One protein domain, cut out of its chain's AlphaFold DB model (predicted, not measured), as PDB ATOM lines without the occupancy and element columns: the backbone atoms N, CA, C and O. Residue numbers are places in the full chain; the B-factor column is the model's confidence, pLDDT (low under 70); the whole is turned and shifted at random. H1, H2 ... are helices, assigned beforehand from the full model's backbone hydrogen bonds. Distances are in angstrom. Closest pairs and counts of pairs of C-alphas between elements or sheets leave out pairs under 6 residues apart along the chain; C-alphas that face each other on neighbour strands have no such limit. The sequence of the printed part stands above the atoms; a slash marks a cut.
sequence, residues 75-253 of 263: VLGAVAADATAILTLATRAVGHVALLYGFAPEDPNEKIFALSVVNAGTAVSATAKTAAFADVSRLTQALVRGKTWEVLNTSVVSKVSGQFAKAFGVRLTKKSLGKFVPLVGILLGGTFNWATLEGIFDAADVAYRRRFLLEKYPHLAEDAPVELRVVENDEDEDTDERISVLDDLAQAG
ATOM      1  N   VAL A  75       1.075 -44.122   9.760       40.81
ATOM      2  CA  VAL A  75       0.390 -43.448  10.878       40.81
ATOM      3  C   VAL A  75       1.309 -42.419  11.544       40.81
ATOM      4  O   VAL A  75       0.898 -41.283  11.754       40.81
ATOM      5  N   LEU A  76       2.574 -42.770  11.801       40.31
ATOM      6  CA  LEU A  76       3.561 -41.830  12.352       40.31
ATOM      7  C   LEU A  76       3.880 -40.675  11.383       40.31
ATOM      8  O   LEU A  76       4.024 -39.534  11.821       40.31
ATOM      9  N   GLY A  77       3.948 -40.948  10.074       43.22
ATOM     10  CA  GLY A  77       4.158 -39.922   9.048       43.22
ATOM     11  C   GLY A  77       2.983 -38.949   8.903       43.22
ATOM     12  O   GLY A  77       3.203 -37.745   8.785       43.22
ATOM     13  N   ALA A  78       1.744 -39.446   8.967       48.00
ATOM     14  CA  ALA A  78       0.537 -38.621   8.898       48.00
ATOM     15  C   ALA A  78       0.394 -37.697  10.122       48.00
ATOM     16  O   ALA A  78       0.150 -36.505   9.963       48.00
ATOM     17  N   VAL A  79       0.651 -38.205  11.334       47.22
ATOM     18  CA  VAL A  79       0.578 -37.409  12.578       47.22
ATOM     19  C   VAL A  79       1.648 -36.305  12.618       47.22
ATOM     20  O   VAL A  79       1.374 -35.185  13.053       47.22
ATOM     21  N   ALA A  80       2.861 -36.574  12.120       48.16
ATOM     22  CA  ALA A  80       3.924 -35.567  12.041       48.16
ATOM     23  C   ALA A  80       3.661 -34.492  10.963       48.16
ATOM     24  O   ALA A  80       3.976 -33.312  11.167       48.16
ATOM     25  N   ALA A  81       3.064 -34.881   9.830       54.88
ATOM     26  CA  ALA A  81       2.627 -33.946   8.794       54.88
ATOM     27  C   ALA A  81       1.521 -33.013   9.315       54.88
ATOM     28  O   ALA A  81       1.608 -31.797   9.117       54.88
ATOM     29  N   ASP A  82       0.558 -33.554  10.067       63.44
ATOM     30  CA  ASP A  82      -0.513 -32.778  10.698       63.44
ATOM     31  C   ASP A  82       0.046 -31.772  11.720       63.44
ATOM     32  O   ASP A  82      -0.344 -30.608  11.700       63.44
ATOM     33  N   ALA A  83       1.034 -32.145  12.544       64.94
ATOM     34  CA  ALA A  83       1.663 -31.222  13.502       64.94
ATOM     35  C   ALA A  83       2.290 -29.995  12.837       64.94
ATOM     36  O   ALA A  83       2.094 -28.859  13.276       64.94
ATOM     37  N   THR A  84       3.027 -30.227  11.751       70.06
ATOM     38  CA  THR A  84       3.705 -29.163  11.007       70.06
ATOM     39  C   THR A  84       2.691 -28.261  10.309       70.06
ATOM     40  O   THR A  84       2.822 -27.035  10.347       70.06
ATOM     41  N   ALA A  85       1.650 -28.848   9.711       71.75
ATOM     42  CA  ALA A  85       0.571 -28.103   9.075       71.75
ATOM     43  C   ALA A  85      -0.185 -27.234  10.091       71.75
ATOM     44  O   ALA A  85      -0.377 -26.040   9.853       71.75
ATOM     45  N   ILE A  86      -0.539 -27.797  11.250       72.38
ATOM     46  CA  ILE A  86      -1.234 -27.089  12.329       72.38
ATOM     47  C   ILE A  86      -0.380 -25.946  12.871       72.38
ATOM     48  O   ILE A  86      -0.868 -24.824  12.981       72.38
ATOM     49  N   LEU A  87       0.896 -26.194  13.167       79.44
ATOM     50  CA  LEU A  87       1.802 -25.156  13.652       79.44
ATOM     51  C   LEU A  87       1.966 -24.028  12.625       79.44
ATOM     52  O   LEU A  87       1.958 -22.850  12.984       79.44
ATOM     53  N   THR A  88       2.061 -24.375  11.339       80.62
ATOM     54  CA  THR A  88       2.159 -23.399  10.245       80.62
ATOM     55  C   THR A  88       0.896 -22.547  10.151       80.62
ATOM     56  O   THR A  88       0.985 -21.321  10.065       80.62
ATOM     57  N   LEU A  89      -0.282 -23.172  10.205       76.56
ATOM     58  CA  LEU A  89      -1.565 -22.472  10.206       76.56
ATOM     59  C   LEU A  89      -1.712 -21.571  11.434       76.56
ATOM     60  O   LEU A  89      -2.090 -20.411  11.283       76.56
ATOM     61  N   ALA A  90      -1.351 -22.067  12.619       80.44
ATOM     62  CA  ALA A  90      -1.398 -21.309  13.861       80.44
ATOM     63  C   ALA A  90      -0.482 -20.081  13.797       80.44
ATOM     64  O   ALA A  90      -0.930 -18.959  14.012       80.44
ATOM     65  N   THR A  91       0.775 -20.270  13.394       83.94
ATOM     66  CA  THR A  91       1.750 -19.177  13.246       83.94
ATOM     67  C   THR A  91       1.283 -18.152  12.217       83.94
ATOM     68  O   THR A  91       1.403 -16.948  12.433       83.94
ATOM     69  N   ARG A  92       0.688 -18.603  11.106       83.88
ATOM     70  CA  ARG A  92       0.138 -17.717  10.073       83.88
ATOM     71  C   ARG A  92      -1.081 -16.935  10.565       83.88
ATOM     72  O   ARG A  92      -1.208 -15.759  10.227       83.88
ATOM     73  N   ALA A  93      -1.962 -17.560  11.343       80.56
ATOM     74  CA  ALA A  93      -3.114 -16.898  11.949       80.56
ATOM     75  C   ALA A  93      -2.660 -15.817  12.940       80.56
ATOM     76  O   ALA A  93      -3.066 -14.662  12.810       80.56
ATOM     77  N   VAL A  94      -1.741 -16.158  13.848       85.81
ATOM     78  CA  VAL A  94      -1.150 -15.219  14.811       85.81
ATOM     79  C   VAL A  94      -0.431 -14.075  14.098       85.81
ATOM     80  O   VAL A  94      -0.693 -12.914  14.397       85.81
ATOM     81  N   GLY A  95       0.400 -14.372  13.095       86.50
ATOM     82  CA  GLY A  95       1.102 -13.355  12.309       86.50
ATOM     83  C   GLY A  95       0.154 -12.421  11.553       86.50
ATOM     84  O   GLY A  95       0.431 -11.233  11.420       86.50
ATOM     85  N   HIS A  96      -1.004 -12.913  11.105       84.50
ATOM     86  CA  HIS A  96      -2.021 -12.040  10.528       84.50
ATOM     87  C   HIS A  96      -2.611 -11.080  11.568       84.50
ATOM     88  O   HIS A  96      -2.739  -9.889  11.288       84.50
ATOM     89  N   VAL A  97      -2.939 -11.570  12.767       86.50
ATOM     90  CA  VAL A  97      -3.431 -10.710  13.851       86.50
ATOM     91  C   VAL A  97      -2.369  -9.687  14.261       86.50
ATOM     92  O   VAL A  97      -2.696  -8.513  14.401       86.50
ATOM     93  N   ALA A  98      -1.093 -10.076  14.325       88.69
ATOM     94  CA  ALA A  98       0.025  -9.162  14.566       88.69
ATOM     95  C   ALA A  98      -0.001  -7.967  13.598       88.69
ATOM     96  O   ALA A  98       0.035  -6.806  14.010       88.69
ATOM     97  N   LEU A  99      -0.172  -8.256  12.304       86.75
ATOM     98  CA  LEU A  99      -0.248  -7.248  11.252       86.75
ATOM     99  C   LEU A  99      -1.490  -6.342  11.381       86.75
ATOM    100  O   LEU A  99      -1.408  -5.173  11.001       86.75
ATOM    101  N   LEU A 100      -2.622  -6.840  11.909       86.19
ATOM    102  CA  LEU A 100      -3.811  -6.016  12.213       86.19
ATOM    103  C   LEU A 100      -3.490  -4.928  13.233       86.19
ATOM    104  O   LEU A 100      -3.957  -3.807  13.071       86.19
ATOM    105  N   TYR A 101      -2.659  -5.234  14.226       89.25
ATOM    106  CA  TYR A 101      -2.273  -4.295  15.277       89.25
ATOM    107  C   TYR A 101      -0.985  -3.508  14.969       89.25
ATOM    108  O   TYR A 101      -0.554  -2.696  15.785       89.25
ATOM    109  N   GLY A 102      -0.392  -3.692  13.784       88.75
ATOM    110  CA  GLY A 102       0.804  -2.957  13.357       88.75
ATOM    111  C   GLY A 102       2.135  -3.568  13.808       88.75
ATOM    112  O   GLY A 102       3.141  -2.860  13.848       88.75
ATOM    113  N   PHE A 103       2.154  -4.860  14.146       89.62
ATOM    114  CA  PHE A 103       3.356  -5.609  14.515       89.62
ATOM    115  C   PHE A 103       3.868  -6.447  13.338       89.62
ATOM    116  O   PHE A 103       3.083  -7.095  12.643       89.62
ATOM    117  N   ALA A 104       5.181  -6.423  13.097       88.31
ATOM    118  CA  ALA A 104       5.806  -7.123  11.980       88.31
ATOM    119  C   ALA A 104       6.207  -8.553  12.392       88.31
ATOM    120  O   ALA A 104       7.179  -8.713  13.127       88.31
ATOM    121  N   PRO A 105       5.534  -9.610  11.897       84.12
ATOM    122  CA  PRO A 105       5.813 -10.995  12.292       84.12
ATOM    123  C   PRO A 105       7.203 -11.492  11.868       84.12
ATOM    124  O   PRO A 105       7.628 -12.565  12.288       84.12
ATOM    125  N   GLU A 106       7.913 -10.732  11.030       82.31
ATOM    126  CA  GLU A 106       9.274 -11.062  10.619       82.31
ATOM    127  C   GLU A 106      10.342 -10.655  11.635       82.31
ATOM    128  O   GLU A 106      11.439 -11.229  11.611       82.31
ATOM    129  N   ASP A 107      10.015  -9.740  12.549       85.19
ATOM    130  CA  ASP A 107      10.947  -9.275  13.568       85.19
ATOM    131  C   ASP A 107      11.294 -10.419  14.537       85.19
ATOM    132  O   ASP A 107      10.400 -11.129  15.007       85.19
ATOM    133  N   PRO A 108      12.579 -10.603  14.901       84.75
ATOM    134  CA  PRO A 108      13.012 -11.630  15.853       84.75
ATOM    135  C   PRO A 108      12.201 -11.635  17.154       84.75
ATOM    136  O   PRO A 108      11.761 -12.687  17.616       84.75
ATOM    137  N   ASN A 109      11.957 -10.446  17.708       87.50
ATOM    138  CA  ASN A 109      11.202 -10.252  18.945       87.50
ATOM    139  C   ASN A 109       9.739 -10.679  18.779       87.50
ATOM    140  O   ASN A 109       9.146 -11.286  19.671       87.50
ATOM    141  N   GLU A 110       9.174 -10.391  17.607       90.00
ATOM    142  CA  GLU A 110       7.796 -10.726  17.276       90.00
ATOM    143  C   GLU A 110       7.612 -12.227  17.075       90.00
ATOM    144  O   GLU A 110       6.598 -12.779  17.485       90.00
ATOM    145  N   LYS A 111       8.618 -12.919  16.531       89.94
ATOM    146  CA  LYS A 111       8.598 -14.380  16.377       89.94
ATOM    147  C   LYS A 111       8.479 -15.084  17.727       89.94
ATOM    148  O   LYS A 111       7.633 -15.958  17.875       89.94
ATOM    149  N   ILE A 112       9.260 -14.669  18.728       89.69
ATOM    150  CA  ILE A 112       9.174 -15.236  20.087       89.69
ATOM    151  C   ILE A 112       7.805 -14.953  20.716       89.69
ATOM    152  O   ILE A 112       7.185 -15.852  21.286       89.69
ATOM    153  N   PHE A 113       7.299 -13.725  20.567       91.75
ATOM    154  CA  PHE A 113       5.965 -13.369  21.045       91.75
ATOM    155  C   PHE A 113       4.875 -14.220  20.379       91.75
ATOM    156  O   PHE A 113       4.058 -14.826  21.072       91.75
ATOM    157  N   ALA A 114       4.908 -14.352  19.054       90.75
ATOM    158  CA  ALA A 114       3.950 -15.140  18.292       90.75
ATOM    159  C   ALA A 114       3.937 -16.617  18.717       90.75
ATOM    160  O   ALA A 114       2.860 -17.195  18.846       90.75
ATOM    161  N   LEU A 115       5.097 -17.222  19.013       91.06
ATOM    162  CA  LEU A 115       5.165 -18.594  19.542       91.06
ATOM    163  C   LEU A 115       4.446 -18.728  20.893       91.06
ATOM    164  O   LEU A 115       3.718 -19.699  21.104       91.06
ATOM    165  N   SER A 116       4.580 -17.745  21.790       91.38
ATOM    166  CA  SER A 116       3.860 -17.752  23.077       91.38
ATOM    167  C   SER A 116       2.344 -17.639  22.904       91.38
ATOM    168  O   SER A 116       1.584 -18.310  23.600       91.38
ATOM    169  N   VAL A 117       1.898 -16.866  21.911       90.94
ATOM    170  CA  VAL A 117       0.483 -16.736  21.556       90.94
ATOM    171  C   VAL A 117      -0.051 -18.030  20.937       90.94
ATOM    172  O   VAL A 117      -1.130 -18.485  21.315       90.94
ATOM    173  N   VAL A 118       0.711 -18.672  20.041       89.00
ATOM    174  CA  VAL A 118       0.369 -19.999  19.502       89.00
ATOM    175  C   VAL A 118       0.255 -21.021  20.635       89.00
ATOM    176  O   VAL A 118      -0.704 -21.793  20.663       89.00
ATOM    177  N   ASN A 119       1.180 -21.012  21.600       89.44
ATOM    178  CA  ASN A 119       1.101 -21.874  22.780       89.44
ATOM    179  C   ASN A 119      -0.199 -21.641  23.563       89.44
ATOM    180  O   ASN A 119      -0.913 -22.594  23.858       89.44
ATOM    181  N   ALA A 120      -0.536 -20.379  23.846       87.06
ATOM    182  CA  ALA A 120      -1.728 -20.014  24.610       87.06
ATOM    183  C   ALA A 120      -3.035 -20.386  23.895       87.06
ATOM    184  O   ALA A 120      -3.982 -20.828  24.542       87.06
ATOM    185  N   GLY A 121      -3.075 -20.250  22.568       82.12
ATOM    186  CA  GLY A 121      -4.233 -20.603  21.747       82.12
ATOM    187  C   GLY A 121      -4.422 -22.104  21.512       82.12
ATOM    188  O   GLY A 121      -5.513 -22.532  21.147       82.12
ATOM    189  N   THR A 122      -3.373 -22.907  21.712       79.06
ATOM    190  CA  THR A 122      -3.405 -24.366  21.503       79.06
ATOM    191  C   THR A 122      -3.396 -25.177  22.796       79.06
ATOM    192  O   THR A 122      -3.689 -26.372  22.751       79.06
ATOM    193  N   ALA A 123      -3.079 -24.548  23.930       80.75
ATOM    194  CA  ALA A 123      -3.200 -25.145  25.253       80.75
ATOM    195  C   ALA A 123      -4.671 -25.446  25.577       80.75
ATOM    196  O   ALA A 123      -5.561 -24.619  25.357       80.75
ATOM    197  N   VAL A 124      -4.910 -26.638  26.108       73.31
ATOM    198  CA  VAL A 124      -6.242 -27.183  26.373       73.31
ATOM    199  C   VAL A 124      -6.503 -27.227  27.875       73.31
ATOM    200  O   VAL A 124      -7.554 -26.775  28.322       73.31
ATOM    201  N   SER A 125      -5.536 -27.707  28.659       73.00
ATOM    202  CA  SER A 125      -5.665 -27.819  30.108       73.00
ATOM    203  C   SER A 125      -5.537 -26.460  30.786       73.00
ATOM    204  O   SER A 125      -4.832 -25.555  30.320       73.00
ATOM    205  N   ALA A 126      -6.194 -26.314  31.938       72.94
ATOM    206  CA  ALA A 126      -6.136 -25.083  32.715       72.94
ATOM    207  C   ALA A 126      -4.696 -24.729  33.123       72.94
ATOM    208  O   ALA A 126      -4.288 -23.567  33.040       72.94
ATOM    209  N   THR A 127      -3.895 -25.732  33.487       77.50
ATOM    210  CA  THR A 127      -2.495 -25.565  33.897       77.50
ATOM    211  C   THR A 127      -1.597 -25.126  32.738       77.50
ATOM    212  O   THR A 127      -0.830 -24.169  32.890       77.50
ATOM    213  N   ALA A 128      -1.714 -25.757  31.563       81.75
ATOM    214  CA  ALA A 128      -0.953 -25.380  30.371       81.75
ATOM    215  C   ALA A 128      -1.368 -23.997  29.856       81.75
ATOM    216  O   ALA A 128      -0.509 -23.182  29.517       81.75
ATOM    217  N   LYS A 129      -2.671 -23.697  29.866       81.44
ATOM    218  CA  LYS A 129      -3.216 -22.403  29.445       81.44
ATOM    219  C   LYS A 129      -2.756 -21.278  30.370       81.44
ATOM    220  O   LYS A 129      -2.279 -20.255  29.886       81.44
ATOM    221  N   THR A 130      -2.799 -21.489  31.685       80.94
ATOM    222  CA  THR A 130      -2.302 -20.517  32.675       80.94
ATOM    223  C   THR A 130      -0.813 -20.235  32.477       80.94
ATOM    224  O   THR A 130      -0.404 -19.075  32.436       80.94
ATOM    225  N   ALA A 131       0.003 -21.278  32.292       83.12
ATOM    226  CA  ALA A 131       1.431 -21.122  32.025       83.12
ATOM    227  C   ALA A 131       1.694 -20.357  30.716       83.12
ATOM    228  O   ALA A 131       2.490 -19.421  30.698       83.12
ATOM    229  N   ALA A 132       0.979 -20.699  29.644       86.19
ATOM    230  CA  ALA A 132       1.139 -20.048  28.350       86.19
ATOM    231  C   ALA A 132       0.728 -18.564  28.378       86.19
ATOM    232  O   ALA A 132       1.420 -17.720  27.814       86.19
ATOM    233  N   PHE A 133      -0.354 -18.206  29.077       85.56
ATOM    234  CA  PHE A 133      -0.745 -16.800  29.240       85.56
ATOM    235  C   PHE A 133       0.189 -16.012  30.167       85.56
ATOM    236  O   PHE A 133       0.355 -14.801  29.975       85.56
ATOM    237  N   ALA A 134       0.831 -16.669  31.137       86.12
ATOM    238  CA  ALA A 134       1.890 -16.052  31.931       86.12
ATOM    239  C   ALA A 134       3.098 -15.686  31.054       86.12
ATOM    240  O   ALA A 134       3.602 -14.565  31.153       86.12
ATOM    241  N   ASP A 135       3.502 -16.577  30.142       87.56
ATOM    242  CA  ASP A 135       4.556 -16.299  29.161       87.56
ATOM    243  C   ASP A 135       4.189 -15.117  28.258       87.56
ATOM    244  O   ASP A 135       4.971 -14.172  28.141       87.56
ATOM    245  N   VAL A 136       2.976 -15.109  27.687       88.69
ATOM    246  CA  VAL A 136       2.467 -13.987  26.872       88.69
ATOM    247  C   VAL A 136       2.525 -12.674  27.655       88.69
ATOM    248  O   VAL A 136       2.949 -11.645  27.124       88.69
ATOM    249  N   SER A 137       2.127 -12.686  28.928       87.94
ATOM    250  CA  SER A 137       2.110 -11.489  29.776       87.94
ATOM    251  C   SER A 137       3.516 -10.948  30.040       87.94
ATOM    252  O   SER A 137       3.754  -9.751  29.860       87.94
ATOM    253  N   ARG A 138       4.462 -11.820  30.400       85.94
ATOM    254  CA  ARG A 138       5.866 -11.459  30.652       85.94
ATOM    255  C   ARG A 138       6.569 -10.977  29.386       85.94
ATOM    256  O   ARG A 138       7.238  -9.946  29.413       85.94
ATOM    257  N   LEU A 139       6.360 -11.661  28.261       87.56
ATOM    258  CA  LEU A 139       6.882 -11.234  26.962       87.56
ATOM    259  C   LEU A 139       6.303  -9.878  26.556       87.56
ATOM    260  O   LEU A 139       7.053  -9.006  26.131       87.56
ATOM    261  N   THR A 140       5.001  -9.652  26.763       88.94
ATOM    262  CA  THR A 140       4.374  -8.343  26.512       88.94
ATOM    263  C   THR A 140       5.056  -7.244  27.326       88.94
ATOM    264  O   THR A 140       5.435  -6.215  26.771       88.94
ATOM    265  N   GLN A 141       5.250  -7.459  28.630       85.94
ATOM    266  CA  GLN A 141       5.919  -6.492  29.506       85.94
ATOM    267  C   GLN A 141       7.354  -6.216  29.051       85.94
ATOM    268  O   GLN A 141       7.763  -5.058  28.977       85.94
ATOM    269  N   ALA A 142       8.110  -7.257  28.706       84.75
ATOM    270  CA  ALA A 142       9.470  -7.114  28.209       84.75
ATOM    271  C   ALA A 142       9.522  -6.349  26.874       84.75
ATOM    272  O   ALA A 142      10.408  -5.515  26.685       84.75
ATOM    273  N   LEU A 143       8.584  -6.591  25.953       86.19
ATOM    274  CA  LEU A 143       8.496  -5.904  24.655       86.19
ATOM    275  C   LEU A 143       8.151  -4.427  24.817       86.19
ATOM    276  O   LEU A 143       8.812  -3.582  24.220       86.19
ATOM    277  N   VAL A 144       7.186  -4.107  25.681       84.75
ATOM    278  CA  VAL A 144       6.803  -2.717  25.973       84.75
ATOM    279  C   VAL A 144       7.947  -1.956  26.657       84.75
ATOM    280  O   VAL A 144       8.144  -0.774  26.393       84.75
ATOM    281  N   ARG A 145       8.742  -2.620  27.508       81.94
ATOM    282  CA  ARG A 145       9.879  -2.005  28.222       81.94
ATOM    283  C   ARG A 145      11.150  -1.856  27.376       81.94
ATOM    284  O   ARG A 145      12.041  -1.108  27.769       81.94
ATOM    285  N   GLY A 146      11.264  -2.563  26.252       71.75
ATOM    286  CA  GLY A 146      12.264  -2.325  25.202       71.75
ATOM    287  C   GLY A 146      13.738  -2.636  25.512       71.75
ATOM    288  O   GLY A 146      14.549  -2.550  24.598       71.75
ATOM    289  N   LYS A 147      14.123  -3.009  26.743       58.69
ATOM    290  CA  LYS A 147      15.548  -3.067  27.149       58.69
ATOM    291  C   LYS A 147      16.251  -4.423  27.011       58.69
ATOM    292  O   LYS A 147      17.474  -4.447  26.985       58.69
ATOM    293  N   THR A 148      15.534  -5.542  26.918       61.34
ATOM    294  CA  THR A 148      16.154  -6.883  27.036       61.34
ATOM    295  C   THR A 148      16.369  -7.606  25.697       61.34
ATOM    296  O   THR A 148      16.829  -8.742  25.672       61.34
ATOM    297  N   TRP A 149      16.047  -6.970  24.567       75.31
ATOM    298  CA  TRP A 149      15.924  -7.643  23.264       75.31
ATOM    299  C   TRP A 149      17.167  -7.586  22.371       75.31
ATOM    300  O   TRP A 149      17.212  -8.271  21.355       75.31
ATOM    301  N   GLU A 150      18.194  -6.820  22.746       68.00
ATOM    302  CA  GLU A 150      19.415  -6.651  21.936       68.00
ATOM    303  C   GLU A 150      20.204  -7.959  21.742       68.00
ATOM    304  O   GLU A 150      20.931  -8.116  20.764       68.00
ATOM    305  N   VAL A 151      20.027  -8.928  22.646       67.62
ATOM    306  CA  VAL A 151      20.696 -10.241  22.596       67.62
ATOM    307  C   VAL A 151      20.012 -11.195  21.602       67.62
ATOM    308  O   VAL A 151      20.548 -12.256  21.266       67.62
ATOM    309  N   LEU A 152      18.830 -10.838  21.090       78.56
ATOM    310  CA  LEU A 152      18.053 -11.717  20.231       78.56
ATOM    311  C   LEU A 152      18.561 -11.681  18.782       78.56
ATOM    312  O   LEU A 152      18.249 -10.786  18.002       78.56
ATOM    313  N   ASN A 153      19.328 -12.703  18.405       81.12
ATOM    314  CA  ASN A 153      19.770 -12.930  17.029       81.12
ATOM    315  C   ASN A 153      19.051 -14.133  16.392       81.12
ATOM    316  O   ASN A 153      18.382 -14.920  17.066       81.12
ATOM    317  N   THR A 154      19.237 -14.318  15.083       82.06
ATOM    318  CA  THR A 154      18.615 -15.405  14.307       82.06
ATOM    319  C   THR A 154      18.895 -16.803  14.872       82.06
ATOM    320  O   THR A 154      18.038 -17.676  14.769       82.06
ATOM    321  N   SER A 155      20.063 -17.029  15.489       83.56
ATOM    322  CA  SER A 155      20.427 -18.315  16.105       83.56
ATOM    323  C   SER A 155      19.634 -18.588  17.384       83.56
ATOM    324  O   SER A 155      19.196 -19.712  17.610       83.56
ATOM    325  N   VAL A 156      19.398 -17.567  18.211       85.62
ATOM    326  CA  VAL A 156      18.548 -17.710  19.404       85.62
ATOM    327  C   VAL A 156      17.107 -17.986  18.978       85.62
ATOM    328  O   VAL A 156      16.510 -18.957  19.434       85.62
ATOM    329  N   VAL A 157      16.574 -17.208  18.031       85.00
ATOM    330  CA  VAL A 157      15.202 -17.404  17.529       85.00
ATOM    331  C   VAL A 157      15.013 -18.786  16.911       85.00
ATOM    332  O   VAL A 157      13.991 -19.426  17.159       85.00
ATOM    333  N   SER A 158      15.982 -19.277  16.134       85.69
ATOM    334  CA  SER A 158      15.882 -20.600  15.512       85.69
ATOM    335  C   SER A 158      15.929 -21.731  16.540       85.69
ATOM    336  O   SER A 158      15.165 -22.686  16.409       85.69
ATOM    337  N   LYS A 159      16.753 -21.610  17.591       86.06
ATOM    338  CA  LYS A 159      16.786 -22.567  18.709       86.06
ATOM    339  C   LYS A 159      15.451 -22.624  19.444       86.06
ATOM    340  O   LYS A 159      14.904 -23.716  19.568       86.06
ATOM    341  N   VAL A 160      14.902 -21.468  19.832       86.06
ATOM    342  CA  VAL A 160      13.592 -21.394  20.504       86.06
ATOM    343  C   VAL A 160      12.501 -21.974  19.613       86.06
ATOM    344  O   VAL A 160      11.718 -22.805  20.054       86.06
ATOM    345  N   SER A 161      12.490 -21.612  18.328       84.69
ATOM    346  CA  SER A 161      11.518 -22.148  17.366       84.69
ATOM    347  C   SER A 161      11.625 -23.669  17.231       84.69
ATOM    348  O   SER A 161      10.610 -24.356  17.154       84.69
ATOM    349  N   GLY A 162      12.846 -24.214  17.224       83.81
ATOM    350  CA  GLY A 162      13.091 -25.654  17.160       83.81
ATOM    351  C   GLY A 162      12.658 -26.398  18.426       83.81
ATOM    352  O   GLY A 162      12.043 -27.461  18.326       83.81
ATOM    353  N   GLN A 163      12.937 -25.840  19.607       86.94
ATOM    354  CA  GLN A 163      12.489 -26.389  20.893       86.94
ATOM    355  C   GLN A 163      10.966 -26.363  21.000       86.94
ATOM    356  O   GLN A 163      10.356 -27.401  21.271       86.94
ATOM    357  N   PHE A 164      10.360 -25.231  20.647       86.00
ATOM    358  CA  PHE A 164       8.917 -25.075  20.603       86.00
ATOM    359  C   PHE A 164       8.269 -26.079  19.650       86.00
ATOM    360  O   PHE A 164       7.350 -26.790  20.043       86.00
ATOM    361  N   ALA A 165       8.759 -26.194  18.410       83.00
ATOM    362  CA  ALA A 165       8.215 -27.130  17.427       83.00
ATOM    363  C   ALA A 165       8.309 -28.586  17.906       83.00
ATOM    364  O   ALA A 165       7.378 -29.367  17.702       83.00
ATOM    365  N   LYS A 166       9.404 -28.947  18.589       84.31
ATOM    366  CA  LYS A 166       9.569 -30.269  19.198       84.31
ATOM    367  C   LYS A 166       8.531 -30.504  20.297       84.31
ATOM    368  O   LYS A 166       7.848 -31.522  20.254       84.31
ATOM    369  N   ALA A 167       8.395 -29.581  21.246       84.88
ATOM    370  CA  ALA A 167       7.438 -29.704  22.347       84.88
ATOM    371  C   ALA A 167       5.984 -29.715  21.838       84.88
ATOM    372  O   ALA A 167       5.183 -30.557  22.231       84.88
ATOM    373  N   PHE A 168       5.667 -28.855  20.871       81.50
ATOM    374  CA  PHE A 168       4.372 -28.813  20.201       81.50
ATOM    375  C   PHE A 168       4.038 -30.135  19.495       81.50
ATOM    376  O   PHE A 168       2.930 -30.656  19.628       81.50
ATOM    377  N   GLY A 169       5.007 -30.710  18.776       77.56
ATOM    378  CA  GLY A 169       4.852 -32.001  18.108       77.56
ATOM    379  C   GLY A 169       4.603 -33.148  19.089       77.56
ATOM    380  O   GLY A 169       3.746 -33.995  18.829       77.56
ATOM    381  N   VAL A 170       5.296 -33.162  20.235       80.69
ATOM    382  CA  VAL A 170       5.066 -34.163  21.290       80.69
ATOM    383  C   VAL A 170       3.670 -33.998  21.896       80.69
ATOM    384  O   VAL A 170       2.935 -34.988  21.942       80.69
ATOM    385  N   ARG A 171       3.256 -32.774  22.260       78.44
ATOM    386  CA  ARG A 171       1.898 -32.475  22.754       78.44
ATOM    387  C   ARG A 171       0.825 -32.975  21.785       78.44
ATOM    388  O   ARG A 171      -0.095 -33.682  22.198       78.44
ATOM    389  N   LEU A 172       0.948 -32.668  20.492       72.75
ATOM    390  CA  LEU A 172      -0.040 -33.098  19.500       72.75
ATOM    391  C   LEU A 172      -0.052 -34.620  19.320       72.75
ATOM    392  O   LEU A 172      -1.121 -35.222  19.249       72.75
ATOM    393  N   THR A 173       1.121 -35.252  19.293       69.94
ATOM    394  CA  THR A 173       1.235 -36.711  19.173       69.94
ATOM    395  C   THR A 173       0.604 -37.405  20.380       69.94
ATOM    396  O   THR A 173      -0.183 -38.331  20.207       69.94
ATOM    397  N   LYS A 174       0.875 -36.930  21.603       70.62
ATOM    398  CA  LYS A 174       0.245 -37.442  22.830       70.62
ATOM    399  C   LYS A 174      -1.269 -37.281  22.799       70.62
ATOM    400  O   LYS A 174      -1.977 -38.237  23.096       70.62
ATOM    401  N   LYS A 175      -1.765 -36.122  22.362       64.81
ATOM    402  CA  LYS A 175      -3.203 -35.880  22.191       64.81
ATOM    403  C   LYS A 175      -3.830 -36.824  21.161       64.81
ATOM    404  O   LYS A 175      -4.908 -37.355  21.406       64.81
ATOM    405  N   SER A 176      -3.138 -37.082  20.051       61.19
ATOM    406  CA  SER A 176      -3.588 -38.013  19.008       61.19
ATOM    407  C   SER A 176      -3.562 -39.484  19.443       61.19
ATOM    408  O   SER A 176      -4.292 -40.287  18.867       61.19
ATOM    409  N   LEU A 177      -2.715 -39.854  20.411       60.78
ATOM    410  CA  LEU A 177      -2.567 -41.230  20.907       60.78
ATOM    411  C   LEU A 177      -3.416 -41.518  22.159       60.78
ATOM    412  O   LEU A 177      -3.838 -42.654  22.351       60.78
ATOM    413  N   GLY A 178      -3.651 -40.516  23.012       52.53
ATOM    414  CA  GLY A 178      -4.294 -40.669  24.324       52.53
ATOM    415  C   GLY A 178      -5.818 -40.756  24.284       52.53
ATOM    416  O   GLY A 178      -6.423 -41.325  25.189       52.53
ATOM    417  N   LYS A 179      -6.458 -40.239  23.232       47.53
ATOM    418  CA  LYS A 179      -7.891 -40.413  22.987       47.53
ATOM    419  C   LYS A 179      -8.104 -40.483  21.474       47.53
ATOM    420  O   LYS A 179      -7.661 -39.597  20.749       47.53
ATOM    421  N   PHE A 180      -8.810 -41.508  20.994       39.75
ATOM    422  CA  PHE A 180      -9.324 -41.583  19.620       39.75
ATOM    423  C   PHE A 180     -10.468 -40.557  19.469       39.75
ATOM    424  O   PHE A 180     -11.616 -40.918  19.238       39.75
ATOM    425  N   VAL A 181     -10.192 -39.270  19.707       39.25
ATOM    426  CA  VAL A 181     -11.126 -38.181  19.423       39.25
ATOM    427  C   VAL A 181     -10.930 -37.862  17.950       39.25
ATOM    428  O   VAL A 181      -9.862 -37.373  17.574       39.25
ATOM    429  N   PRO A 182     -11.916 -38.148  17.089       40.62
ATOM    430  CA  PRO A 182     -11.818 -37.779  15.695       40.62
ATOM    431  C   PRO A 182     -11.745 -36.247  15.631       40.62
ATOM    432  O   PRO A 182     -12.728 -35.571  15.930       40.62
ATOM    433  N   LEU A 183     -10.601 -35.680  15.230       43.75
ATOM    434  CA  LEU A 183     -10.506 -34.303  14.722       43.75
ATOM    435  C   LEU A 183     -11.221 -34.219  13.352       43.75
ATOM    436  O   LEU A 183     -10.615 -33.920  12.324       43.75
ATOM    437  N   VAL A 184     -12.505 -34.586  13.307       42.88
ATOM    438  CA  VAL A 184     -13.271 -34.788  12.072       42.88
ATOM    439  C   VAL A 184     -14.257 -33.645  11.847       42.88
ATOM    440  O   VAL A 184     -15.285 -33.556  12.510       42.88
ATOM    441  N   GLY A 185     -13.949 -32.854  10.812       33.12
ATOM    442  CA  GLY A 185     -14.902 -32.145   9.948       33.12
ATOM    443  C   GLY A 185     -14.711 -30.621   9.913       33.12
ATOM    444  O   GLY A 185     -14.760 -29.987  10.952       33.12
ATOM    445  N   ILE A 186     -14.535 -29.919   8.786       39.50
ATOM    446  CA  ILE A 186     -14.490 -30.223   7.345       39.50
ATOM    447  C   ILE A 186     -13.671 -29.093   6.700       39.50
ATOM    448  O   ILE A 186     -14.014 -27.928   6.879       39.50
ATOM    449  N   LEU A 187     -12.685 -29.423   5.865       39.00
ATOM    450  CA  LEU A 187     -12.376 -28.634   4.664       39.00
ATOM    451  C   LEU A 187     -11.584 -29.515   3.697       39.00
ATOM    452  O   LEU A 187     -10.379 -29.381   3.551       39.00
ATOM    453  N   LEU A 188     -12.289 -30.515   3.151       41.59
ATOM    454  CA  LEU A 188     -11.911 -31.350   2.001       41.59
ATOM    455  C   LEU A 188     -10.392 -31.418   1.727       41.59
ATOM    456  O   LEU A 188      -9.902 -30.835   0.766       41.59
ATOM    457  N   GLY A 189      -9.663 -32.144   2.589       37.09
ATOM    458  CA  GLY A 189      -8.251 -32.479   2.365       37.09
ATOM    459  C   GLY A 189      -7.378 -32.741   3.603       37.09
ATOM    460  O   GLY A 189      -6.334 -33.362   3.448       37.09
ATOM    461  N   GLY A 190      -7.773 -32.324   4.814       42.22
ATOM    462  CA  GLY A 190      -6.973 -32.509   6.042       42.22
ATOM    463  C   GLY A 190      -7.720 -32.109   7.328       42.22
ATOM    464  O   GLY A 190      -8.715 -31.393   7.286       42.22
ATOM    465  N   THR A 191      -7.270 -32.615   8.469       49.62
ATOM    466  CA  THR A 191      -7.961 -32.860   9.757       49.62
ATOM    467  C   THR A 191      -7.945 -31.688  10.769       49.62
ATOM    468  O   THR A 191      -7.448 -31.847  11.882       49.62
ATOM    469  N   PHE A 192      -8.480 -30.493  10.457       52.97
ATOM    470  CA  PHE A 192      -8.440 -29.358  11.415       52.97
ATOM    471  C   PHE A 192      -9.769 -29.044  12.136       52.97
ATOM    472  O   PHE A 192     -10.802 -28.867  11.496       52.97
ATOM    473  N   ASN A 193      -9.727 -28.936  13.478       58.97
ATOM    474  CA  ASN A 193     -10.856 -28.576  14.352       58.97
ATOM    475  C   ASN A 193     -11.034 -27.045  14.432       58.97
ATOM    476  O   ASN A 193     -10.111 -26.323  14.812       58.97
ATOM    477  N   TRP A 194     -12.243 -26.559  14.143       59.41
ATOM    478  CA  TRP A 194     -12.608 -25.139  14.197       59.41
ATOM    479  C   TRP A 194     -12.378 -24.487  15.567       59.41
ATOM    480  O   TRP A 194     -11.866 -23.373  15.631       59.41
ATOM    481  N   ALA A 195     -12.668 -25.196  16.660       61.22
ATOM    482  CA  ALA A 195     -12.499 -24.669  18.015       61.22
ATOM    483  C   ALA A 195     -11.027 -24.363  18.344       61.22
ATOM    484  O   ALA A 195     -10.722 -23.431  19.083       61.22
ATOM    485  N   THR A 196     -10.092 -25.123  17.764       65.88
ATOM    486  CA  THR A 196      -8.654 -24.855  17.907       65.88
ATOM    487  C   THR A 196      -8.251 -23.598  17.142       65.88
ATOM    488  O   THR A 196      -7.444 -22.815  17.636       65.88
ATOM    489  N   LEU A 197      -8.832 -23.366  15.963       68.69
ATOM    490  CA  LEU A 197      -8.586 -22.145  15.200       68.69
ATOM    491  C   LEU A 197      -9.122 -20.905  15.924       68.69
ATOM    492  O   LEU A 197      -8.427 -19.897  16.010       68.69
ATOM    493  N   GLU A 198     -10.343 -21.003  16.446       70.62
ATOM    494  CA  GLU A 198     -10.999 -19.950  17.221       70.62
ATOM    495  C   GLU A 198     -10.187 -19.612  18.477       70.62
ATOM    496  O   GLU A 198      -9.846 -18.452  18.681       70.62
ATOM    497  N   GLY A 199      -9.725 -20.623  19.223       75.44
ATOM    498  CA  GLY A 199      -8.841 -20.425  20.374       75.44
ATOM    499  C   GLY A 199      -7.520 -19.722  20.033       75.44
ATOM    500  O   GLY A 199      -7.067 -18.864  20.791       75.44
ATOM    501  N   ILE A 200      -6.919 -20.025  18.875       79.56
ATOM    502  CA  ILE A 200      -5.716 -19.328  18.390       79.56
ATOM    503  C   ILE A 200      -6.017 -17.865  18.057       79.56
ATOM    504  O   ILE A 200      -5.249 -16.985  18.446       79.56
ATOM    505  N   PHE A 201      -7.115 -17.593  17.347       81.31
ATOM    506  CA  PHE A 201      -7.503 -16.224  17.014       81.31
ATOM    507  C   PHE A 201      -7.843 -15.404  18.256       81.31
ATOM    508  O   PHE A 201      -7.380 -14.271  18.353       81.31
ATOM    509  N   ASP A 202      -8.574 -15.971  19.211       81.38
ATOM    510  CA  ASP A 202      -8.936 -15.301  20.459       81.38
ATOM    511  C   ASP A 202      -7.702 -15.003  21.315       81.38
ATOM    512  O   ASP A 202      -7.535 -13.884  21.802       81.38
ATOM    513  N   ALA A 203      -6.795 -15.976  21.461       86.00
ATOM    514  CA  ALA A 203      -5.538 -15.764  22.171       86.00
ATOM    515  C   ALA A 203      -4.698 -14.667  21.503       86.00
ATOM    516  O   ALA A 203      -4.148 -13.807  22.196       86.00
ATOM    517  N   ALA A 204      -4.632 -14.660  20.169       87.88
ATOM    518  CA  ALA A 204      -3.917 -13.638  19.419       87.88
ATOM    519  C   ALA A 204      -4.556 -12.260  19.554       87.88
ATOM    520  O   ALA A 204      -3.845 -11.296  19.832       87.88
ATOM    521  N   ASP A 205      -5.876 -12.154  19.406       87.38
ATOM    522  CA  ASP A 205      -6.580 -10.883  19.539       87.38
ATOM    523  C   ASP A 205      -6.364 -10.298  20.934       87.38
ATOM    524  O   ASP A 205      -5.894  -9.170  21.058       87.38
ATOM    525  N   VAL A 206      -6.573 -11.089  21.991       88.06
ATOM    526  CA  VAL A 206      -6.355 -10.648  23.375       88.06
ATOM    527  C   VAL A 206      -4.903 -10.224  23.611       88.06
ATOM    528  O   VAL A 206      -4.666  -9.158  24.187       88.06
ATOM    529  N   ALA A 207      -3.927 -11.016  23.160       90.56
ATOM    530  CA  ALA A 207      -2.508 -10.734  23.365       90.56
ATOM    531  C   ALA A 207      -2.061  -9.449  22.648       90.56
ATOM    532  O   ALA A 207      -1.451  -8.571  23.266       90.56
ATOM    533  N   TYR A 208      -2.400  -9.301  21.364       91.25
ATOM    534  CA  TYR A 208      -1.999  -8.143  20.567       91.25
ATOM    535  C   TYR A 208      -2.750  -6.876  20.951       91.25
ATOM    536  O   TYR A 208      -2.140  -5.810  21.036       91.25
ATOM    537  N   ARG A 209      -4.039  -6.988  21.270       91.25
ATOM    538  CA  ARG A 209      -4.840  -5.873  21.777       91.25
ATOM    539  C   ARG A 209      -4.302  -5.353  23.100       91.25
ATOM    540  O   ARG A 209      -4.174  -4.141  23.277       91.25
ATOM    541  N   ARG A 210      -3.944  -6.259  24.018       90.19
ATOM    542  CA  ARG A 210      -3.302  -5.901  25.290       90.19
ATOM    543  C   ARG A 210      -1.980  -5.192  25.038       90.19
ATOM    544  O   ARG A 210      -1.774  -4.110  25.577       90.19
ATOM    545  N   ARG A 211      -1.099  -5.766  24.218       90.06
ATOM    546  CA  ARG A 211       0.204  -5.163  23.919       90.06
ATOM    547  C   ARG A 211       0.067  -3.782  23.279       90.06
ATOM    548  O   ARG A 211       0.720  -2.852  23.732       90.06
ATOM    549  N   PHE A 212      -0.823  -3.633  22.299       91.31
ATOM    550  CA  PHE A 212      -1.137  -2.352  21.666       91.31
ATOM    551  C   PHE A 212      -1.550  -1.295  22.700       91.31
ATOM    552  O   PHE A 212      -1.056  -0.167  22.684       91.31
ATOM    553  N   LEU A 213      -2.430  -1.667  23.635       90.62
ATOM    554  CA  LEU A 213      -2.863  -0.780  24.712       90.62
ATOM    555  C   LEU A 213      -1.728  -0.431  25.675       90.62
ATOM    556  O   LEU A 213      -1.609   0.733  26.041       90.62
ATOM    557  N   LEU A 214      -0.893  -1.395  26.062       89.00
ATOM    558  CA  LEU A 214       0.229  -1.162  26.978       89.00
ATOM    559  C   LEU A 214       1.321  -0.283  26.361       89.00
ATOM    560  O   LEU A 214       1.912   0.531  27.059       89.00
ATOM    561  N   GLU A 215       1.570  -0.395  25.057       87.62
ATOM    562  CA  GLU A 215       2.507   0.493  24.362       87.62
ATOM    563  C   GLU A 215       1.969   1.928  24.251       87.62
ATOM    564  O   GLU A 215       2.741   2.881  24.352       87.62
ATOM    565  N   LYS A 216       0.649   2.101  24.076       88.38
ATOM    566  CA  LYS A 216       0.001   3.425  24.009       88.38
ATOM    567  C   LYS A 216      -0.207   4.052  25.391       88.38
ATOM    568  O   LYS A 216      -0.145   5.272  25.532       88.38
ATOM    569  N   TYR A 217      -0.437   3.224  26.406       87.94
ATOM    570  CA  TYR A 217      -0.749   3.618  27.777       87.94
ATOM    571  C   TYR A 217       0.087   2.806  28.783       87.94
ATOM    572  O   TYR A 217      -0.445   1.908  29.440       87.94
ATOM    573  N   PRO A 218       1.387   3.122  28.952       81.56
ATOM    574  CA  PRO A 218       2.288   2.330  29.795       81.56
ATOM    575  C   PRO A 218       1.860   2.202  31.262       81.56
ATOM    576  O   PRO A 218       2.146   1.186  31.884       81.56
ATOM    577  N   HIS A 219       1.120   3.181  31.796       79.44
ATOM    578  CA  HIS A 219       0.585   3.146  33.165       79.44
ATOM    579  C   HIS A 219      -0.360   1.956  33.413       79.44
ATOM    580  O   HIS A 219      -0.399   1.414  34.512       79.44
ATOM    581  N   LEU A 220      -1.044   1.456  32.377       78.62
ATOM    582  CA  LEU A 220      -1.889   0.263  32.488       78.62
ATOM    583  C   LEU A 220      -1.085  -1.011  32.808       78.62
ATOM    584  O   LEU A 220      -1.667  -2.014  33.219       78.62
ATOM    585  N   ALA A 221       0.238  -1.002  32.600       69.31
ATOM    586  CA  ALA A 221       1.104  -2.119  32.965       69.31
ATOM    587  C   ALA A 221       1.319  -2.223  34.483       69.31
ATOM    588  O   ALA A 221       1.640  -3.309  34.962       69.31
ATOM    589  N   GLU A 222       1.160  -1.116  35.213       64.00
ATOM    590  CA  GLU A 222       1.352  -1.027  36.666       64.00
ATOM    591  C   GLU A 222       0.060  -1.379  37.419       64.00
ATOM    592  O   GLU A 222       0.108  -2.065  38.436       64.00
ATOM    593  N   ASP A 223      -1.097  -1.013  36.859       52.81
ATOM    594  CA  ASP A 223      -2.408  -1.188  37.499       52.81
ATOM    595  C   ASP A 223      -3.040  -2.583  37.304       52.81
ATOM    596  O   ASP A 223      -4.036  -2.909  37.952       52.81
ATOM    597  N   ALA A 224      -2.510  -3.419  36.402       51.25
ATOM    598  CA  ALA A 224      -3.158  -4.675  36.011       51.25
ATOM    599  C   ALA A 224      -2.203  -5.884  35.950       51.25
ATOM    600  O   ALA A 224      -1.902  -6.379  34.846       51.25
ATOM    601  N   PRO A 225      -1.787  -6.449  37.104       51.62
ATOM    602  CA  PRO A 225      -1.415  -7.854  37.155       51.62
ATOM    603  C   PRO A 225      -2.679  -8.660  36.836       51.62
ATOM    604  O   PRO A 225      -3.538  -8.882  37.684       51.62
ATOM    605  N   VAL A 226      -2.856  -9.028  35.568       51.72
ATOM    606  CA  VAL A 226      -3.985  -9.873  35.181       51.72
ATOM    607  C   VAL A 226      -3.647 -11.291  35.601       51.72
ATOM    608  O   VAL A 226      -2.950 -12.011  34.889       51.72
ATOM    609  N   GLU A 227      -4.141 -11.680  36.772       46.88
ATOM    610  CA  GLU A 227      -4.307 -13.083  37.124       46.88
ATOM    611  C   GLU A 227      -5.362 -13.667  36.186       46.88
ATOM    612  O   GLU A 227      -6.571 -13.482  36.352       46.88
ATOM    613  N   LEU A 228      -4.896 -14.314  35.121       51.34
ATOM    614  CA  LEU A 228      -5.774 -14.966  34.166       51.34
ATOM    615  C   LEU A 228      -6.353 -16.216  34.839       51.34
ATOM    616  O   LEU A 228      -5.718 -17.267  34.885       51.34
ATOM    617  N   ARG A 229      -7.553 -16.089  35.409       45.75
ATOM    618  CA  ARG A 229      -8.276 -17.215  36.001       45.75
ATOM    619  C   ARG A 229      -8.850 -18.072  34.875       45.75
ATOM    620  O   ARG A 229      -9.860 -17.716  34.272       45.75
ATOM    621  N   VAL A 230      -8.176 -19.173  34.558       53.34
ATOM    622  CA  VAL A 230      -8.679 -20.150  33.589       53.34
ATOM    623  C   VAL A 230      -9.784 -20.967  34.259       53.34
ATOM    624  O   VAL A 230      -9.597 -21.469  35.362       53.34
ATOM    625  N   VAL A 231     -10.954 -21.047  33.622       50.62
ATOM    626  CA  VAL A 231     -12.056 -21.905  34.079       50.62
ATOM    627  C   VAL A 231     -11.668 -23.355  33.795       50.62
ATOM    628  O   VAL A 231     -11.352 -23.687  32.653       50.62
ATOM    629  N   GLU A 232     -11.634 -24.176  34.842       47.25
ATOM    630  CA  GLU A 232     -11.279 -25.596  34.785       47.25
ATOM    631  C   GLU A 232     -12.332 -26.379  33.988       47.25
ATOM    632  O   GLU A 232     -13.531 -26.242  34.222       47.25
ATOM    633  N   ASN A 233     -11.868 -27.188  33.037       50.28
ATOM    634  CA  ASN A 233     -12.613 -28.326  32.517       50.28
ATOM    635  C   ASN A 233     -11.820 -29.569  32.932       50.28
ATOM    636  O   ASN A 233     -10.697 -29.760  32.464       50.28
ATOM    637  N   ASP A 234     -12.405 -30.397  33.797       48.34
ATOM    638  CA  ASP A 234     -11.757 -31.564  34.421       48.34
ATOM    639  C   ASP A 234     -11.371 -32.673  33.415       48.34
ATOM    640  O   ASP A 234     -10.694 -33.639  33.757       48.34
ATOM    641  N   GLU A 235     -11.791 -32.565  32.151       52.34
ATOM    642  CA  GLU A 235     -11.646 -33.631  31.153       52.34
ATOM    643  C   GLU A 235     -10.281 -33.651  30.426       52.34
ATOM    644  O   GLU A 235      -9.959 -34.647  29.761       52.34
ATOM    645  N   ASP A 236      -9.465 -32.594  30.552       52.69
ATOM    646  CA  ASP A 236      -8.284 -32.345  29.701       52.69
ATOM    647  C   ASP A 236      -6.918 -32.354  30.425       52.69
ATOM    648  O   ASP A 236      -5.883 -32.144  29.786       52.69
ATOM    649  N   GLU A 237      -6.867 -32.626  31.734       54.88
ATOM    650  CA  GLU A 237      -5.629 -32.515  32.530       54.88
ATOM    651  C   GLU A 237      -4.534 -33.538  32.175       54.88
ATOM    652  O   GLU A 237      -3.356 -33.188  32.150       54.88
ATOM    653  N   ASP A 238      -4.895 -34.780  31.840       55.34
ATOM    654  CA  ASP A 238      -3.932 -35.898  31.815       55.34
ATOM    655  C   ASP A 238      -3.048 -35.988  30.552       55.34
ATOM    656  O   ASP A 238      -2.106 -36.781  30.499       55.34
ATOM    657  N   THR A 239      -3.326 -35.205  29.501       59.66
ATOM    658  CA  THR A 239      -2.610 -35.327  28.206       59.66
ATOM    659  C   THR A 239      -1.950 -34.049  27.703       59.66
ATOM    660  O   THR A 239      -1.217 -34.104  26.710       59.66
ATOM    661  N   ASP A 240      -2.168 -32.911  28.365       71.06
ATOM    662  CA  ASP A 240      -1.651 -31.631  27.890       71.06
ATOM    663  C   ASP A 240      -0.261 -31.328  28.465       71.06
ATOM    664  O   ASP A 240      -0.072 -31.160  29.670       71.06
ATOM    665  N   GLU A 241       0.745 -31.259  27.593       76.44
ATOM    666  CA  GLU A 241       2.106 -30.919  28.006       76.44
ATOM    667  C   GLU A 241       2.227 -29.429  28.301       76.44
ATOM    668  O   GLU A 241       1.826 -28.598  27.493       76.44
ATOM    669  N   ARG A 242       2.868 -29.056  29.408       81.31
ATOM    670  CA  ARG A 242       3.230 -27.661  29.667       81.31
ATOM    671  C   ARG A 242       4.407 -27.254  28.775       81.31
ATOM    672  O   ARG A 242       5.505 -27.774  28.930       81.31
ATOM    673  N   ILE A 243       4.182 -26.291  27.883       84.44
ATOM    674  CA  ILE A 243       5.231 -25.663  27.066       84.44
ATOM    675  C   ILE A 243       5.500 -24.270  27.637       84.44
ATOM    676  O   ILE A 243       4.545 -23.559  27.958       84.44
ATOM    677  N   SER A 244       6.774 -23.899  27.756       88.69
ATOM    678  CA  SER A 244       7.230 -22.606  28.272       88.69
ATOM    679  C   SER A 244       8.188 -21.972  27.269       88.69
ATOM    680  O   SER A 244       9.332 -22.399  27.122       88.69
ATOM    681  N   VAL A 245       7.715 -20.947  26.560       85.75
ATOM    682  CA  VAL A 245       8.518 -20.233  25.554       85.75
ATOM    683  C   VAL A 245       9.619 -19.420  26.233       85.75
ATOM    684  O   VAL A 245      10.680 -19.201  25.654       85.75
ATOM    685  N   LEU A 246       9.393 -19.000  27.480       87.06
ATOM    686  CA  LEU A 246      10.394 -18.299  28.277       87.06
ATOM    687  C   LEU A 246      11.552 -19.198  28.715       87.06
ATOM    688  O   LEU A 246      12.695 -18.742  28.722       87.06
ATOM    689  N   ASP A 247      11.277 -20.458  29.059       88.06
ATOM    690  CA  ASP A 247      12.336 -21.420  29.382       88.06
ATOM    691  C   ASP A 247      13.173 -21.751  28.145       88.06
ATOM    692  O   ASP A 247      14.404 -21.739  28.224       88.06
ATOM    693  N   ASP A 248      12.523 -21.956  26.996       87.69
ATOM    694  CA  ASP A 248      13.209 -22.157  25.717       87.69
ATOM    695  C   ASP A 248      14.088 -20.941  25.372       87.69
ATOM    696  O   ASP A 248      15.253 -21.093  24.998       87.69
ATOM    697  N   LEU A 249      13.570 -19.720  25.565       86.38
ATOM    698  CA  LEU A 249      14.310 -18.477  25.333       86.38
ATOM    699  C   LEU A 249      15.559 -18.371  26.210       86.38
ATOM    700  O   LEU A 249      16.645 -18.101  25.691       86.38
ATOM    701  N   ALA A 250      15.426 -18.622  27.512       87.19
ATOM    702  CA  ALA A 250      16.549 -18.598  28.443       87.19
ATOM    703  C   ALA A 250      17.584 -19.687  28.098       87.19
ATOM    704  O   ALA A 250      18.785 -19.418  28.045       87.19
ATOM    705  N   GLN A 251      17.134 -20.905  27.781       87.69
ATOM    706  CA  GLN A 251      18.015 -22.018  27.415       87.69
ATOM    707  C   GLN A 251      18.748 -21.783  26.084       87.69
ATOM    708  O   GLN A 251      19.887 -22.222  25.911       87.69
ATOM    709  N   ALA A 252      18.128 -21.068  25.145       85.62
ATOM    710  CA  ALA A 252      18.726 -20.717  23.862       85.62
ATOM    711  C   ALA A 252      19.806 -19.619  23.958       85.62
ATOM    712  O   ALA A 252      20.496 -19.368  22.961       85.62
ATOM    713  N   GLY A 253      19.982 -19.004  25.135       83.62
ATOM    714  CA  GLY A 253      20.882 -17.871  25.367       83.62
ATOM    715  C   GLY A 253      20.242 -16.512  25.072       83.62
ATOM    716  O   GLY A 253      20.959 -15.539  24.845       83.62
TER     717      GLY A 253
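AT A GLANCE: This is residues 75 to 253 of the 263 residues of an uncharacterized protein of Microbacterium sp. Root280D1 (UniProt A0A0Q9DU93). A core helix, H2, has four longer helices round it: H3 folds back beside it, H4 runs along it, and H1 and H5 cross it. Short H7 packs on H3 and H4, and tiny H6 follows at the end of H5. The 179 printed residues hold seven named helices, H1 to H7 in order, and no named strand: all helix. The whole is compact, with a radius of gyration of the C-alphas of 16.2 A and spans of 48 by 36 by 30 A.

IN THESE COORDINATES: Find C-alpha 75 at (0.390, -43.448, 10.878); from there H1, residues 75 to 100, runs 37.7 A. Next come H2, residues 108 to 122, 21.5 A; H3, 126 to 145, 28.4 A; H4, 154 to 178, 35.5 A; H5, 194 to 216, 32.7 A; and H6, 220 to 223. H7, residues 245 to 251, ends at C-alpha 251, (18.015, -22.018, 27.415).

HOW THE PARTS SIT: Begin at H2, the hub, which with H3 and H5 forms a bundle of three helices. H2 and H3 are a helical hairpin, tilted 22 degrees; their closest C-alphas, Ala 120 and Ala 132, are 4.7 A apart. Residues 117 to 122 of H2 touch H5, closest at C-alphas 121 and 200, 3.9 A. Residues 87 to 95 of H1 touch residues 114 to 118 of H2 at a steep tilt of 62 degrees, closest at C-alphas 90 and 118, 6.1 A. Residues 154 to 164 of H4 touch H2, closest at C-alphas 108 and 157, 6.4 A. Residues 156 to 164 of H4 touch H7, closest at C-alphas 160 and 248, 5.3 A. H6 only just touches H5, only at the corner, with 3 pairs of C-alphas within 8 A; the closest are 214 and 220, 6.1 A. Every O i to N i+4 pair is within hydrogen-bond range in H1, H2, H3, H4, H5 and H7; H6 is too short for one.

THE WHOLE: The C-alphas farthest apart, Val 75 and His 219, are 51.7 A apart. The printed part has no cut; the links H4 to H5 and H6 to H7 are long. Look for low pLDDT, under 70, in 56 residues, among them 75 to 83, 175 to 197 and 221 to 239.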